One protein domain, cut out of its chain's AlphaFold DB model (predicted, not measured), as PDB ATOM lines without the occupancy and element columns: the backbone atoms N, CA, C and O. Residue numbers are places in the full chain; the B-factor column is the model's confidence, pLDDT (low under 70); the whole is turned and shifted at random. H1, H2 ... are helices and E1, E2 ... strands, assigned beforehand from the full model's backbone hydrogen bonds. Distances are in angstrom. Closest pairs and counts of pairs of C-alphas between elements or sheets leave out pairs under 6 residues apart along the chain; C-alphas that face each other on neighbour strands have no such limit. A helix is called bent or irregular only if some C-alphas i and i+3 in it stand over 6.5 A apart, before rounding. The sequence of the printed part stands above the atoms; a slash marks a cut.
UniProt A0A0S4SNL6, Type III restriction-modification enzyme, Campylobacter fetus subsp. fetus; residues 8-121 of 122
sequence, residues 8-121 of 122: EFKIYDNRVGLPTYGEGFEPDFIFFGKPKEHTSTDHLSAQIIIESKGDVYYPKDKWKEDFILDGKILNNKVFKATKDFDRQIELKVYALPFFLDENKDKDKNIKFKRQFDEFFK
ATOM      1  N   GLU A   8       4.442 132.445  38.253       79.25
ATOM      2  CA  GLU A   8       5.017 131.108  38.376       79.25
ATOM      3  C   GLU A   8       4.558 130.153  37.263       79.25
ATOM      4  O   GLU A   8       5.182 129.112  37.046       79.25
ATOM      5  N   PHE A   9       3.484 130.494  36.546       78.12
ATOM      6  CA  PHE A   9       2.968 129.720  35.414       78.12
ATOM      7  C   PHE A   9       3.293 130.351  34.057       78.12
ATOM      8  O   PHE A   9       2.894 129.811  33.021       78.12
ATOM      9  N   LYS A  10       4.037 131.467  34.039       87.75
ATOM     10  CA  LYS A  10       4.570 132.039  32.800       87.75
ATOM     11  C   LYS A  10       5.559 131.073  32.167       87.75
ATOM     12  O   LYS A  10       6.439 130.510  32.819       87.75
ATOM     13  N   ILE A  11       5.447 130.929  30.857       88.19
ATOM     14  CA  ILE A  11       6.430 130.233  30.044       88.19
ATOM     15  C   ILE A  11       7.324 131.295  29.417       88.19
ATOM     16  O   ILE A  11       6.834 132.203  28.753       88.19
ATOM     17  N   TYR A  12       8.629 131.191  29.631       90.88
ATOM     18  CA  TYR A  12       9.583 132.177  29.137       90.88
ATOM     19  C   TYR A  12      10.218 131.720  27.829       90.88
ATOM     20  O   TYR A  12      10.639 130.565  27.708       90.88
ATOM     21  N   ASP A  13      10.316 132.633  26.864       91.88
ATOM     22  CA  ASP A  13      11.018 132.366  25.613       91.88
ATOM     23  C   ASP A  13      12.511 132.148  25.876       91.88
ATOM     24  O   ASP A  13      13.228 133.048  26.307       91.88
ATOM     25  N   ASN A  14      12.995 130.943  25.601       90.44
ATOM     26  CA  ASN A  14      14.389 130.561  25.796       90.44
ATOM     27  C   ASN A  14      15.175 130.457  24.476       90.44
ATOM     28  O   ASN A  14      16.281 129.910  24.456       90.44
ATOM     29  N   ARG A  15      14.631 130.971  23.364       91.81
ATOM     30  CA  ARG A  15      15.300 130.982  22.055       91.81
ATOM     31  C   ARG A  15      16.377 132.066  22.020       91.81
ATOM     32  O   ARG A  15      16.121 133.227  21.704       91.81
ATOM     33  N   VAL A  16      17.597 131.674  22.383       92.75
ATOM     34  CA  VAL A  16      18.765 132.566  22.457       92.75
ATOM     35  C   VAL A  16      18.970 133.305  21.130       92.75
ATOM     36  O   VAL A  16      18.998 132.691  20.065       92.75
ATOM     37  N   GLY A  17      19.146 134.626  21.205       92.38
ATOM     38  CA  GLY A  17      19.411 135.486  20.047       92.38
ATOM     39  C   GLY A  17      18.169 136.088  19.384       92.38
ATOM     40  O   GLY A  17      18.320 136.920  18.491       92.38
ATOM     41  N   LEU A  18      16.955 135.727  19.819       92.62
ATOM     42  CA  LEU A  18      15.736 136.422  19.400       92.62
ATOM     43  C   LEU A  18      15.464 137.655  20.282       92.62
ATOM     44  O   LEU A  18      15.767 137.618  21.475       92.62
ATOM     45  N   PRO A  19      14.836 138.723  19.746       94.12
ATOM     46  CA  PRO A  19      14.459 139.906  20.529       94.12
ATOM     47  C   PRO A  19      13.530 139.610  21.710       94.12
ATOM     48  O   PRO A  19      13.448 140.403  22.637       94.12
ATOM     49  N   THR A  20      12.822 138.484  21.656       94.12
ATOM     50  CA  THR A  20      11.847 138.050  22.655       94.12
ATOM     51  C   THR A  20      12.451 137.144  23.724       94.12
ATOM     52  O   THR A  20      11.723 136.675  24.587       94.12
ATOM     53  N   TYR A  21      13.760 136.872  23.694       93.62
ATOM     54  CA  TYR A  21      14.411 136.033  24.700       93.62
ATOM     55  C   TYR A  21      14.178 136.578  26.120       93.62
ATOM     56  O   TYR A  21      14.502 137.726  26.415       93.62
ATOM     57  N   GLY A  22      13.637 135.738  27.003       91.56
ATOM     58  CA  GLY A  22      13.259 136.102  28.369       91.56
ATOM     59  C   GLY A  22      11.885 136.766  28.506       91.56
ATOM     60  O   GLY A  22      11.464 137.025  29.631       91.56
ATOM     61  N   GLU A  23      11.158 137.012  27.412       92.81
ATOM     62  CA  GLU A  23       9.766 137.470  27.474       92.81
ATOM     63  C   GLU A  23       8.865 136.364  28.035       92.81
ATOM     64  O   GLU A  23       8.981 135.188  27.670       92.81
ATOM     65  N   GLY A  24       7.946 136.753  28.921       90.31
ATOM     66  CA  GLY A  24       6.965 135.856  29.523       90.31
ATOM     67  C   GLY A  24       5.716 135.702  28.656       90.31
ATOM     68  O   GLY A  24       5.167 136.671  28.131       90.31
ATOM     69  N   PHE A  25       5.236 134.472  28.547       88.19
ATOM     70  CA  PHE A  25       3.993 134.111  27.885       88.19
ATOM     71  C   PHE A  25       3.062 133.393  28.864       88.19
ATOM     72  O   PHE A  25       3.446 132.413  29.502       88.19
ATOM     73  N   GLU A  26       1.827 133.874  28.963       89.12
ATOM     74  CA  GLU A  26       0.761 133.273  29.759       89.12
ATOM     75  C   GLU A  26      -0.281 132.690  28.806       89.12
ATOM     76  O   GLU A  26      -1.007 133.464  28.184       89.12
ATOM     77  N   PRO A  27      -0.357 131.358  28.655       86.00
ATOM     78  CA  PRO A  27      -1.368 130.770  27.795       86.00
ATOM     79  C   PRO A  27      -2.765 130.900  28.399       86.00
ATOM     80  O   PRO A  27      -2.948 130.616  29.588       86.00
ATOM     81  N   ASP A  28      -3.760 131.215  27.569       85.88
ATOM     82  CA  ASP A  28      -5.163 131.277  27.995       85.88
ATOM     83  C   ASP A  28      -5.648 129.954  28.599       85.88
ATOM     84  O   ASP A  28      -6.320 129.947  29.632       85.88
ATOM     85  N   PHE A  29      -5.320 128.820  27.971       84.88
ATOM     86  CA  PHE A  29      -5.764 127.507  28.421       84.88
ATOM     87  C   PHE A  29      -4.642 126.476  28.424       84.88
ATOM     88  O   PHE A  29      -3.915 126.278  27.448       84.88
ATOM     89  N   ILE A  30      -4.592 125.729  29.526       83.81
ATOM     90  CA  ILE A  30      -3.777 124.528  29.669       83.81
ATOM     91  C   ILE A  30      -4.703 123.358  30.005       83.81
ATOM     92  O   ILE A  30      -5.425 123.383  31.016       83.81
ATOM     93  N   PHE A  31      -4.682 122.335  29.152       82.25
ATOM     94  CA  PHE A  31      -5.397 121.074  29.348       82.25
ATOM     95  C   PHE A  31      -4.432 119.983  29.788       82.25
ATOM     96  O   PHE A  31      -3.353 119.849  29.221       82.25
ATOM     97  N   PHE A  32      -4.849 119.183  30.768       79.50
ATOM     98  CA  PHE A  32      -4.106 118.018  31.232       79.50
ATOM     99  C   PHE A  32      -4.918 116.758  30.941       79.50
ATOM    100  O   PHE A  32      -5.967 116.537  31.546       79.50
ATOM    101  N   GLY A  33      -4.428 115.933  30.021       76.94
ATOM    102  CA  GLY A  33      -4.934 114.589  29.783       76.94
ATOM    103  C   GLY A  33      -4.196 113.594  30.672       76.94
ATOM    104  O   GLY A  33      -2.966 113.518  30.620       76.94
ATOM    105  N   LYS A  34      -4.939 112.830  31.477       70.50
ATOM    106  CA  LYS A  34      -4.410 111.701  32.252       70.50
ATOM    107  C   LYS A  34      -5.115 110.409  31.831       70.50
ATOM    108  O   LYS A  34      -6.332 110.443  31.633       70.50
ATOM    109  N   PRO A  35      -4.391 109.286  31.702       65.38
ATOM    110  CA  PRO A  35      -5.017 107.989  31.472       65.38
ATOM    111  C   PRO A  35      -5.918 107.597  32.655       65.38
ATOM    112  O   PRO A  35      -5.736 108.083  33.775       65.38
ATOM    113  N   LYS A  36      -6.896 106.714  32.408       66.75
ATOM    114  CA  LYS A  36      -7.756 106.159  33.468       66.75
ATOM    115  C   LYS A  36      -6.915 105.366  34.470       66.75
ATOM    116  O   LYS A  36      -5.914 104.748  34.094       66.75
ATOM    117  N   GLU A  37      -7.348 105.342  35.728       59.06
ATOM    118  CA  GLU A  37      -6.730 104.498  36.753       59.06
ATOM    119  C   GLU A  37      -6.713 103.031  36.286       59.06
ATOM    120  O   GLU A  37      -7.690 102.543  35.720       59.06
ATOM    121  N   HIS A  38      -5.579 102.351  36.484       58.62
ATOM    122  CA  HIS A  38      -5.324 100.955  36.084       58.62
ATOM    123  C   HIS A  38      -5.154 100.672  34.580       58.62
ATOM    124  O   HIS A  38      -4.994  99.513  34.200       58.62
ATOM    125  N   THR A  39      -5.103 101.696  33.723       59.12
ATOM    126  CA  THR A  39      -4.589 101.524  32.353       59.12
ATOM    127  C   THR A  39      -3.061 101.505  32.414       59.12
ATOM    128  O   THR A  39      -2.467 102.439  32.948       59.12
ATOM    129  N   SER A  40      -2.417 100.458  31.890       52.72
ATOM    130  CA  SER A  40      -0.959 100.237  31.929       52.72
ATOM    131  C   SER A  40      -0.170 101.175  31.007       52.72
ATOM    132  O   SER A  40       0.728 100.753  30.280       52.72
ATOM    133  N   THR A  41      -0.526 102.450  30.965       51.91
ATOM    134  CA  THR A  41       0.329 103.470  30.375       51.91
ATOM    135  C   THR A  41       1.030 104.156  31.529       51.91
ATOM    136  O   THR A  41       0.667 105.259  31.935       51.91
ATOM    137  N   ASP A  42       2.063 103.489  32.038       52.78
ATOM    138  CA  ASP A  42       3.098 104.113  32.863       52.78
ATOM    139  C   ASP A  42       3.735 105.328  32.153       52.78
ATOM    140  O   ASP A  42       4.479 106.095  32.753       52.78
ATOM    141  N   HIS A  43       3.423 105.578  30.880       55.28
ATOM    142  CA  HIS A  43       4.039 106.618  30.079       55.28
ATOM    143  C   HIS A  43       2.961 107.346  29.263       55.28
ATOM    144  O   HIS A  43       2.196 106.708  28.546       55.28
ATOM    145  N   LEU A  44       2.945 108.680  29.366       57.78
ATOM    146  CA  LEU A  44       2.167 109.661  28.597       57.78
ATOM    147  C   LEU A  44       0.910 110.246  29.270       57.78
ATOM    148  O   LEU A  44      -0.232 109.949  28.927       57.78
ATOM    149  N   SER A  45       1.135 111.203  30.172       71.00
ATOM    150  CA  SER A  45       0.201 112.323  30.360       71.00
ATOM    151  C   SER A  45       0.403 113.338  29.231       71.00
ATOM    152  O   SER A  45       1.526 113.511  28.754       71.00
ATOM    153  N   ALA A  46      -0.654 114.026  28.807       69.44
ATOM    154  CA  ALA A  46      -0.554 115.083  27.803       69.44
ATOM    155  C   ALA A  46      -0.856 116.448  28.420       69.44
ATOM    156  O   ALA A  46      -1.823 116.590  29.169       69.44
ATOM    157  N   GLN A  47      -0.055 117.450  28.079       82.06
ATOM    158  CA  GLN A  47      -0.376 118.853  28.310       82.06
ATOM    159  C   GLN A  47      -0.630 119.515  26.961       82.06
ATOM    160  O   GLN A  47       0.202 119.389  26.069       82.06
ATOM    161  N   ILE A  48      -1.752 120.214  26.812       82.81
ATOM    162  CA  ILE A  48      -2.073 120.945  25.582       82.81
ATOM    163  C   ILE A  48      -2.190 122.422  25.914       82.81
ATOM    164  O   ILE A  48      -2.958 122.798  26.803       82.81
ATOM    165  N   ILE A  49      -1.435 123.232  25.181       86.56
ATOM    166  CA  ILE A  49      -1.465 124.689  25.246       86.56
ATOM    167  C   ILE A  49      -2.404 125.205  24.156       86.56
ATOM    168  O   ILE A  49      -2.238 124.866  22.981       86.56
ATOM    169  N   ILE A  50      -3.380 126.021  24.554       86.75
ATOM    170  CA  ILE A  50      -4.326 126.686  23.656       86.75
ATOM    171  C   ILE A  50      -4.376 128.172  24.014       86.75
ATOM    172  O   ILE A  50      -4.549 128.526  25.176       86.75
ATOM    173  N   GLU A  51      -4.250 129.022  22.998       88.44
ATOM    174  CA  GLU A  51      -4.294 130.483  23.104       88.44
ATOM    175  C   GLU A  51      -5.367 131.016  22.154       88.44
ATOM    176  O   GLU A  51      -5.419 130.619  20.984       88.44
ATOM    177  N   SER A  52      -6.206 131.923  22.646       86.50
ATOM    178  CA  SER A  52      -7.184 132.637  21.832       86.50
ATOM    179  C   SER A  52      -6.691 134.047  21.519       86.50
ATOM    180  O   SER A  52      -6.074 134.710  22.351       86.50
ATOM    181  N   LYS A  53      -6.942 134.539  20.302       85.19
ATOM    182  CA  LYS A  53      -6.463 135.858  19.892       85.19
ATOM    183  C   LYS A  53      -7.458 136.644  19.062       85.19
ATOM    184  O   LYS A  53      -8.017 136.159  18.084       85.19
ATOM    185  N   GLY A  54      -7.596 137.922  19.405       81.06
ATOM    186  CA  GLY A  54      -8.202 138.898  18.508       81.06
ATOM    187  C   GLY A  54      -7.274 139.186  17.328       81.06
ATOM    188  O   GLY A  54      -6.082 139.433  17.520       81.06
ATOM    189  N   ASP A  55      -7.835 139.219  16.121       74.31
ATOM    190  CA  ASP A  55      -7.117 139.422  14.853       74.31
ATOM    191  C   ASP A  55      -6.105 140.579  14.869       74.31
ATOM    192  O   ASP A  55      -5.004 140.473  14.333       74.31
ATOM    193  N   VAL A  56      -6.474 141.696  15.498       78.62
ATOM    194  CA  VAL A  56      -5.664 142.926  15.535       78.62
ATOM    195  C   VAL A  56      -4.373 142.743  16.342       78.62
ATOM    196  O   VAL A  56      -3.378 143.418  16.081       78.62
ATOM    197  N   TYR A  57      -4.357 141.809  17.295       79.00
ATOM    198  CA  TYR A  57      -3.216 141.561  18.179       79.00
ATOM    199  C   TYR A  57      -2.279 140.464  17.658       79.00
ATOM    200  O   TYR A  57      -1.163 140.331  18.159       79.00
ATOM    201  N   TYR A  58      -2.691 139.714  16.629       81.88
ATOM    202  CA  TYR A  58      -1.915 138.596  16.087       81.88
ATOM    203  C   TYR A  58      -0.493 138.983  15.642       81.88
ATOM    204  O   TYR A  58       0.443 138.301  16.054       81.88
ATOM    205  N   PRO A  59      -0.255 140.082  14.890       84.38
ATOM    206  CA  PRO A  59       1.095 140.401  14.415       84.38
ATOM    207  C   PRO A  59       2.106 140.626  15.545       84.38
ATOM    208  O   PRO A  59       3.252 140.199  15.438       84.38
ATOM    209  N   LYS A  60       1.677 141.267  16.642       86.69
ATOM    210  CA  LYS A  60       2.530 141.533  17.809       86.69
ATOM    211  C   LYS A  60       2.856 140.252  18.575       86.69
ATOM    212  O   LYS A  60       3.956 140.114  19.096       86.69
ATOM    213  N   ASP A  61       1.904 139.330  18.637       89.25
ATOM    214  CA  ASP A  61       2.005 138.111  19.435       89.25
ATOM    215  C   ASP A  61       2.415 136.878  18.618       89.25
ATOM    216  O   ASP A  61       2.518 135.784  19.165       89.25
ATOM    217  N   LYS A  62       2.729 137.046  17.328       90.06
ATOM    218  CA  LYS A  62       3.152 135.953  16.447       90.06
ATOM    219  C   LYS A  62       4.346 135.167  16.997       90.06
ATOM    220  O   LYS A  62       4.397 133.948  16.866       90.06
ATOM    221  N   TRP A  63       5.277 135.846  17.668       92.31
ATOM    222  CA  TRP A  63       6.446 135.197  18.260       92.31
ATOM    223  C   TRP A  63       6.080 134.137  19.308       92.31
ATOM    224  O   TRP A  63       6.839 133.178  19.457       92.31
ATOM    225  N   LYS A  64       4.947 134.302  20.012       92.50
ATOM    226  CA  LYS A  64       4.426 133.358  21.014       92.50
ATOM    227  C   LYS A  64       3.893 132.103  20.338       92.50
ATOM    228  O   LYS A  64       4.192 131.005  20.789       92.50
ATOM    229  N   GLU A  65       3.166 132.259  19.230       92.12
ATOM    230  CA  GLU A  65       2.720 131.127  18.412       92.12
ATOM    231  C   GLU A  65       3.926 130.353  17.860       92.12
ATOM    232  O   GLU A  65       4.013 129.136  18.014       92.12
ATOM    233  N   ASP A  66       4.898 131.064  17.284       92.44
ATOM    234  CA  ASP A  66       6.115 130.450  16.755       92.44
ATOM    235  C   ASP A  66       6.926 129.756  17.872       92.44
ATOM    236  O   ASP A  66       7.561 128.734  17.631       92.44
ATOM    237  N   PHE A  67       6.896 130.286  19.101       92.06
ATOM    238  CA  PHE A  67       7.547 129.700  20.278       92.06
ATOM    239  C   PHE A  67       6.890 128.389  20.716       92.06
ATOM    240  O   PHE A  67       7.577 127.377  20.857       92.06
ATOM    241  N   ILE A  68       5.568 128.385  20.911       90.94
ATOM    242  CA  ILE A  68       4.863 127.195  21.402       90.94
ATOM    243  C   ILE A  68       4.806 126.084  20.356       90.94
ATOM    244  O   ILE A  68       4.837 124.913  20.728       90.94
ATOM    245  N   LEU A  69       4.763 126.425  19.063       92.19
ATOM    246  CA  LEU A  69       4.727 125.448  17.972       92.19
ATOM    247  C   LEU A  69       6.099 124.850  17.633       92.19
ATOM    248  O   LEU A  69       6.145 123.835  16.929       92.19
ATOM    249  N   ASP A  70       7.197 125.431  18.126       89.88
ATOM    250  CA  ASP A  70       8.544 124.924  17.876       89.88
ATOM    251  C   ASP A  70       8.757 123.563  18.562       89.88
ATOM    252  O   ASP A  70       8.733 123.429  19.791       89.88
ATOM    253  N   GLY A  71       9.004 122.545  17.730       83.81
ATOM    254  CA  GLY A  71       9.234 121.163  18.147       83.81
ATOM    255  C   GLY A  71      10.519 120.934  18.946       83.81
ATOM    256  O   GLY A  71      10.664 119.917  19.620       83.81
ATOM    257  N   LYS A  72      11.473 121.868  18.880       84.19
ATOM    258  CA  LYS A  72      12.711 121.827  19.669       84.19
ATOM    259  C   LYS A  72      12.527 122.432  21.060       84.19
ATOM    260  O   LYS A  72      13.380 122.229  21.924       84.19
ATOM    261  N   ILE A  73      11.441 123.175  21.277       84.56
ATOM    262  CA  ILE A  73      11.259 124.008  22.464       84.56
ATOM    263  C   ILE A  73      10.137 123.476  23.352       84.56
ATOM    264  O   ILE A  73      10.411 123.098  24.497       84.56
ATOM    265  N   LEU A  74       8.911 123.395  22.826       83.38
ATOM    266  CA  LEU A  74       7.721 122.984  23.581       83.38
ATOM    267  C   LEU A  74       6.905 121.909  22.868       83.38
ATOM    268  O   LEU A  74       6.536 120.917  23.496       83.38
ATOM    269  N   ASN A  75       6.627 122.075  21.576       87.12
ATOM    270  CA  ASN A  75       5.732 121.166  20.874       87.12
ATOM    271  C   ASN A  75       6.342 119.760  20.758       87.12
ATOM    272  O   ASN A  75       7.503 119.602  20.403       87.12
ATOM    273  N   ASN A  76       5.565 118.719  21.041       84.38
ATOM    274  CA  ASN A  76       6.013 117.323  21.105       84.38
ATOM    275  C   ASN A  76       7.124 117.019  22.125       84.38
ATOM    276  O   ASN A  76       7.644 115.898  22.128       84.38
ATOM    277  N   LYS A  77       7.480 117.956  23.010       86.00
ATOM    278  CA  LYS A  77       8.510 117.724  24.021       86.00
ATOM    279  C   LYS A  77       8.012 116.737  25.068       86.00
ATOM    280  O   LYS A  77       6.900 116.871  25.570       86.00
ATOM    281  N   VAL A  78       8.850 115.764  25.414       86.44
ATOM    282  CA  VAL A  78       8.564 114.780  26.463       86.44
ATOM    283  C   VAL A  78       9.407 115.104  27.688       86.44
ATOM    284  O   VAL A  78      10.635 115.031  27.647       86.44
ATOM    285  N   PHE A  79       8.744 115.460  28.782       83.38
ATOM    286  CA  PHE A  79       9.350 115.603  30.096       83.38
ATOM    287  C   PHE A  79       9.229 114.281  30.840       83.38
ATOM    288  O   PHE A  79       8.141 113.715  30.926       83.38
ATOM    289  N   LYS A  80      10.344 113.797  31.384       83.56
ATOM    290  CA  LYS A  80      10.370 112.592  32.211       83.56
ATOM    291  C   LYS A  80      10.639 112.986  33.654       83.56
ATOM    292  O   LYS A  80      11.549 113.769  33.912       83.56
ATOM    293  N   ALA A  81       9.858 112.443  34.575       75.69
ATOM    294  CA  ALA A  81      10.049 112.628  36.004       75.69
ATOM    295  C   ALA A  81       9.961 111.277  36.713       75.69
ATOM    296  O   ALA A  81       9.088 110.466  36.410       75.69
ATOM    297  N   THR A  82      10.850 111.040  37.671       77.75
ATOM    298  CA  THR A  82      10.763 109.873  38.553       77.75
ATOM    299  C   THR A  82       9.753 110.180  39.651       77.75
ATOM    300  O   THR A  82       9.933 111.143  40.394       77.75
ATOM    301  N   LYS A  83       8.674 109.396  39.729       71.00
ATOM    302  CA  LYS A  83       7.652 109.528  40.775       71.00
ATOM    303  C   LYS A  83       8.102 108.829  42.057       71.00
ATOM    304  O   LYS A  83       8.158 109.460  43.101       71.00
ATOM    305  N   ASP A  84       8.475 107.556  41.916       77.31
ATOM    306  CA  ASP A  84       8.918 106.643  42.976       77.31
ATOM    307  C   ASP A  84      10.106 105.805  42.444       77.31
ATOM    308  O   ASP A  84      10.409 105.887  41.253       77.31
ATOM    309  N   PHE A  85      10.744 104.969  43.279       69.88
ATOM    310  CA  PHE A  85      11.979 104.222  42.947       69.88
ATOM    311  C   PHE A  85      11.976 103.508  41.579       69.88
ATOM    312  O   PHE A  85      13.000 103.532  40.903       69.88
ATOM    313  N   ASP A  86      10.828 102.978  41.139       69.69
ATOM    314  CA  ASP A  86      10.698 102.240  39.870       69.69
ATOM    315  C   ASP A  86       9.707 102.870  38.874       69.69
ATOM    316  O   ASP A  86       9.443 102.308  37.811       69.69
ATOM    317  N   ARG A  87       9.117 104.031  39.192       70.88
ATOM    318  CA  ARG A  87       8.039 104.628  38.383       70.88
ATOM    319  C   ARG A  87       8.486 105.909  37.704       70.88
ATOM    320  O   ARG A  87       8.680 106.934  38.359       70.88
ATOM    321  N   GLN A  88       8.568 105.868  36.378       74.00
ATOM    322  CA  GLN A  88       8.758 107.054  35.547       74.00
ATOM    323  C   GLN A  88       7.413 107.560  35.038       74.00
ATOM    324  O   GLN A  88       6.618 106.788  34.522       74.00
ATOM    325  N   ILE A  89       7.181 108.863  35.152       77.19
ATOM    326  CA  ILE A  89       6.086 109.564  34.490       77.19
ATOM    327  C   ILE A  89       6.665 110.258  33.267       77.19
ATOM    328  O   ILE A  89       7.661 110.977  33.364       77.19
ATOM    329  N   GLU A  90       5.991 110.101  32.135       82.31
ATOM    330  CA  GLU A  90       6.242 110.908  30.948       82.31
ATOM    331  C   GLU A  90       5.089 111.889  30.736       82.31
ATOM    332  O   GLU A  90       3.919 111.496  30.720       82.31
ATOM    333  N   LEU A  91       5.418 113.167  30.569       81.62
ATOM    334  CA  LEU A  91       4.499 114.231  30.190       81.62
ATOM    335  C   LEU A  91       4.884 114.726  28.801       81.62
ATOM    336  O   LEU A  91       5.962 115.291  28.624       81.62
ATOM    337  N   LYS A  92       3.999 114.553  27.824       86.25
ATOM    338  CA  LYS A  92       4.187 115.122  26.494       86.25
ATOM    339  C   LYS A  92       3.426 116.427  26.361       86.25
ATOM    340  O   LYS A  92       2.223 116.485  26.607       86.25
ATOM    341  N   VAL A  93       4.147 117.467  25.972       87.62
ATOM    342  CA  VAL A  93       3.596 118.795  25.740       87.62
ATOM    343  C   VAL A  93       3.259 118.936  24.267       87.62
ATOM    344  O   VAL A  93       4.053 118.604  23.388       87.62
ATOM    345  N   TYR A  94       2.060 119.427  24.009       89.00
ATOM    346  CA  TYR A  94       1.551 119.779  22.701       89.00
ATOM    347  C   TYR A  94       1.099 121.232  22.736       89.00
ATOM    348  O   TYR A  94       0.602 121.725  23.751       89.00
ATOM    349  N   ALA A  95       1.243 121.911  21.610       90.62
ATOM    350  CA  ALA A  95       0.694 123.240  21.419       90.62
ATOM    351  C   ALA A  95      -0.128 123.257  20.139       90.62
ATOM    352  O   ALA A  95       0.273 122.669  19.131       90.62
ATOM    353  N   LEU A  96      -1.266 123.936  20.192       91.12
ATOM    354  CA  LEU A  96      -2.074 124.205  19.015       91.12
ATOM    355  C   LEU A  96      -1.756 125.610  18.477       91.12
ATOM    356  O   LEU A  96      -1.309 126.471  19.239       91.12
ATOM    357  N   PRO A  97      -1.971 125.860  17.172       92.06
ATOM    358  CA  PRO A  97      -1.959 127.206  16.612       92.06
ATOM    359  C   PRO A  97      -2.912 128.123  17.374       92.06
ATOM    360  O   PRO A  97      -3.821 127.656  18.056       92.06
ATOM    361  N   PHE A  98      -2.741 129.429  17.235       92.00
ATOM    362  CA  PHE A  98      -3.668 130.367  17.845       92.00
ATOM    363  C   PHE A  98      -5.069 130.171  17.273       92.00
ATOM    364  O   PHE A  98      -5.255 130.010  16.065       92.00
ATOM    365  N   PHE A  99      -6.057 130.199  18.161       90.12
ATOM    366  CA  PHE A  99      -7.449 130.296  17.767       90.12
ATOM    367  C   PHE A  99      -7.788 131.774  17.566       90.12
ATOM    368  O   PHE A  99      -7.801 132.551  18.521       90.12
ATOM    369  N   LEU A 100      -8.025 132.177  16.323       87.75
ATOM    370  CA  LEU A 100      -8.312 133.558  15.948       87.75
ATOM    371  C   LEU A 100      -9.820 133.820  15.928       87.75
ATOM    372  O   LEU A 100     -10.610 132.936  15.610       87.75
ATOM    373  N   ASP A 101     -10.236 135.041  16.241       81.12
ATOM    374  CA  ASP A 101     -11.635 135.444  16.083       81.12
ATOM    375  C   ASP A 101     -12.082 135.336  14.604       81.12
ATOM    376  O   ASP A 101     -11.476 135.921  13.706       81.12
ATOM    377  N   GLU A 102     -13.152 134.576  14.343       67.31
ATOM    378  CA  GLU A 102     -13.635 134.226  12.995       67.31
ATOM    379  C   GLU A 102     -14.323 135.383  12.259       67.31
ATOM    380  O   GLU A 102     -14.702 135.239  11.096       67.31
ATOM    381  N   ASN A 103     -14.468 136.543  12.904       63.00
ATOM    382  CA  ASN A 103     -15.246 137.683  12.416       63.00
ATOM    383  C   ASN A 103     -14.840 138.230  11.029       63.00
ATOM    384  O   ASN A 103     -15.563 139.062  10.478       63.00
ATOM    385  N   LYS A 104     -13.711 137.803  10.439       57.50
ATOM    386  CA  LYS A 104     -13.250 138.292   9.124       57.50
ATOM    387  C   LYS A 104     -12.805 137.226   8.122       57.50
ATOM    388  O   LYS A 104     -12.734 137.543   6.939       57.50
ATOM    389  N   ASP A 105     -12.504 136.003   8.551       65.50
ATOM    390  CA  ASP A 105     -11.941 134.973   7.671       65.50
ATOM    391  C   ASP A 105     -12.186 133.572   8.254       65.50
ATOM    392  O   ASP A 105     -11.705 133.235   9.337       65.50
ATOM    393  N   LYS A 106     -12.955 132.761   7.519       65.31
ATOM    394  CA  LYS A 106     -13.357 131.407   7.930       65.31
ATOM    395  C   LYS A 106     -12.199 130.409   7.893       65.31
ATOM    396  O   LYS A 106     -12.283 129.370   8.552       65.31
ATOM    397  N   ASP A 107     -11.121 130.731   7.181       78.00
ATOM    398  CA  ASP A 107     -10.007 129.816   6.955       78.00
ATOM    399  C   ASP A 107      -8.906 129.956   8.018       78.00
ATOM    400  O   ASP A 107      -8.091 129.045   8.201       78.00
ATOM    401  N   LYS A 108      -8.928 131.043   8.803       77.62
ATOM    402  CA  LYS A 108      -7.931 131.345   9.846       77.62
ATOM    403  C   LYS A 108      -7.731 130.230  10.865       77.62
ATOM    404  O   LYS A 108      -6.604 129.967  11.277       77.62
ATOM    405  N   ASN A 109      -8.806 129.534  11.226       87.94
ATOM    406  CA  ASN A 109      -8.769 128.477  12.234       87.94
ATOM    407  C   ASN A 109      -8.683 127.065  11.655       87.94
ATOM    408  O   ASN A 109      -8.759 126.108  12.422       87.94
ATOM    409  N   ILE A 110      -8.516 126.882  10.337       90.75
ATOM    410  CA  ILE A 110      -8.472 125.535   9.737       90.75
ATOM    411  C   ILE A 110      -7.365 124.689  10.368       90.75
ATOM    412  O   ILE A 110      -7.594 123.534  10.730       90.75
ATOM    413  N   LYS A 111      -6.167 125.262  10.542       88.81
ATOM    414  CA  LYS A 111      -5.028 124.539  11.118       88.81
ATOM    415  C   LYS A 111      -5.272 124.176  12.584       88.81
ATOM    416  O   LYS A 111      -4.968 123.050  12.969       88.81
ATOM    417  N   PHE A 112      -5.839 125.104  13.360       90.62
ATOM    418  CA  PHE A 112      -6.244 124.851  14.741       90.62
ATOM    419  C   PHE A 112      -7.269 123.718  14.809       90.62
ATOM    420  O   PHE A 112      -7.005 122.707  15.449       90.62
ATOM    421  N   LYS A 113      -8.397 123.849  14.094       89.44
ATOM    422  CA  LYS A 113      -9.498 122.873  14.090       89.44
ATOM    423  C   LYS A 113      -9.013 121.485  13.686       89.44
ATOM    424  O   LYS A 113      -9.332 120.516  14.358       89.44
ATOM    425  N   ARG A 114      -8.188 121.394  12.636       90.81
ATOM    426  CA  ARG A 114      -7.610 120.120  12.195       90.81
ATOM    427  C   ARG A 114      -6.772 119.464  13.293       90.81
ATOM    428  O   ARG A 114      -6.987 118.297  13.579       90.81
ATOM    429  N   GLN A 115      -5.839 120.197  13.906       88.69
ATOM    430  CA  GLN A 115      -4.974 119.624  14.945       88.69
ATOM    431  C   GLN A 115      -5.729 119.325  16.241       88.69
ATOM    432  O   GLN A 115      -5.435 118.333  16.901       88.69
ATOM    433  N   PHE A 116      -6.713 120.152  16.593       87.69
ATOM    434  CA  PHE A 116      -7.614 119.890  17.707       87.69
ATOM    435  C   PHE A 116      -8.369 118.572  17.477       87.69
ATOM    436  O   PHE A 116      -8.312 117.675  18.312       87.69
ATOM    437  N   ASP A 117      -8.995 118.407  16.313       86.81
ATOM    438  CA  ASP A 117      -9.692 117.173  15.950       86.81
ATOM    439  C   ASP A 117      -8.756 115.959  15.926       86.81
ATOM    440  O   ASP A 117      -9.123 114.913  16.448       86.81
ATOM    441  N   GLU A 118      -7.556 116.074  15.348       84.44
ATOM    442  CA  GLU A 118      -6.545 115.002  15.341       84.44
ATOM    443  C   GLU A 118      -6.134 114.586  16.758       84.44
ATOM    444  O   GLU A 118      -5.834 113.418  16.995       84.44
ATOM    445  N   PHE A 119      -6.125 115.527  17.703       75.69
ATOM    446  CA  PHE A 119      -5.755 115.255  19.085       75.69
ATOM    447  C   PHE A 119      -6.879 114.586  19.883       75.69
ATOM    448  O   PHE A 119      -6.620 113.723  20.722       75.69
ATOM    449  N   PHE A 120      -8.125 115.012  19.659       71.69
ATOM    450  CA  PHE A 120      -9.276 114.617  20.477       71.69
ATOM    451  C   PHE A 120     -10.179 113.555  19.838       71.69
ATOM    452  O   PHE A 120     -11.031 113.003  20.537       71.69
ATOM    453  N   LYS A 121     -10.005 113.231  18.552       63.62
ATOM    454  CA  LYS A 121     -10.618 112.043  17.945       63.62
ATOM    455  C   LYS A 121      -9.880 110.798  18.430       63.62
ATOM    456  O   LYS A 121      -8.882 110.380  17.850       63.62
TER     457      LYS A 121
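What this domain is: This is residues 8 to 121 of the 122 residues of the protein "Type III restriction-modification enzyme" of Campylobacter fetus subsp. fetus (UniProt A0A0S4SNL6). Two hairpins, E1 with E2 and E3 with E4, join side by side as a strongly twisted sheet; helices H1 and H2, apart from each other, only graze it. The printed part has 114 residues, with elements E1 E2 H1 E3 E4 H2 in a mixed class, under half of the residues in named elements; the mixed sheet runs E1, E2, E4, E3. It is only just loose, close to compact: radius of gyration of the C-alphas 16.1 A, spans 51 by 36 by 22 A.

How they stand to each other: Inner strands E2, residues 45 to 50, and E4, residues 87 to 95, are parallel; N 47 and O 92, 2.9 A apart, are within hydrogen-bond range. E1, residues 29 to 33, is antiparallel to E2 (N 31 to O 48, 3.0 A), and E3, residues 78 to 84, to E4 (N 81 to O 89, 2.9 A). H1, residues 55 to 69, grazes with 65 to 69; its closest C-alpha to E4 is Leu 69 to Ala 95, 5.7 A. H2, residues 110 to 120, grazes with 112 to 119. Every O i to N i+4 pair is within range in H2, 6 of 11 in H1, which is irregular: C-alphas 60 and 63 are 7.5 A apart.

Where its parts are: E1 begins at C-alpha 29 (-5.764, 127.507, 28.421); H2 ends at C-alpha 120 (-9.276, 114.617, 20.477). E4 is 26.2 A long, H1 18.6 A.

The domain as a whole: The printed part has no cut. Links E1 to E2 and E4 to H2 are long. Low pLDDT includes residues 35 to 44 and 102 to 106.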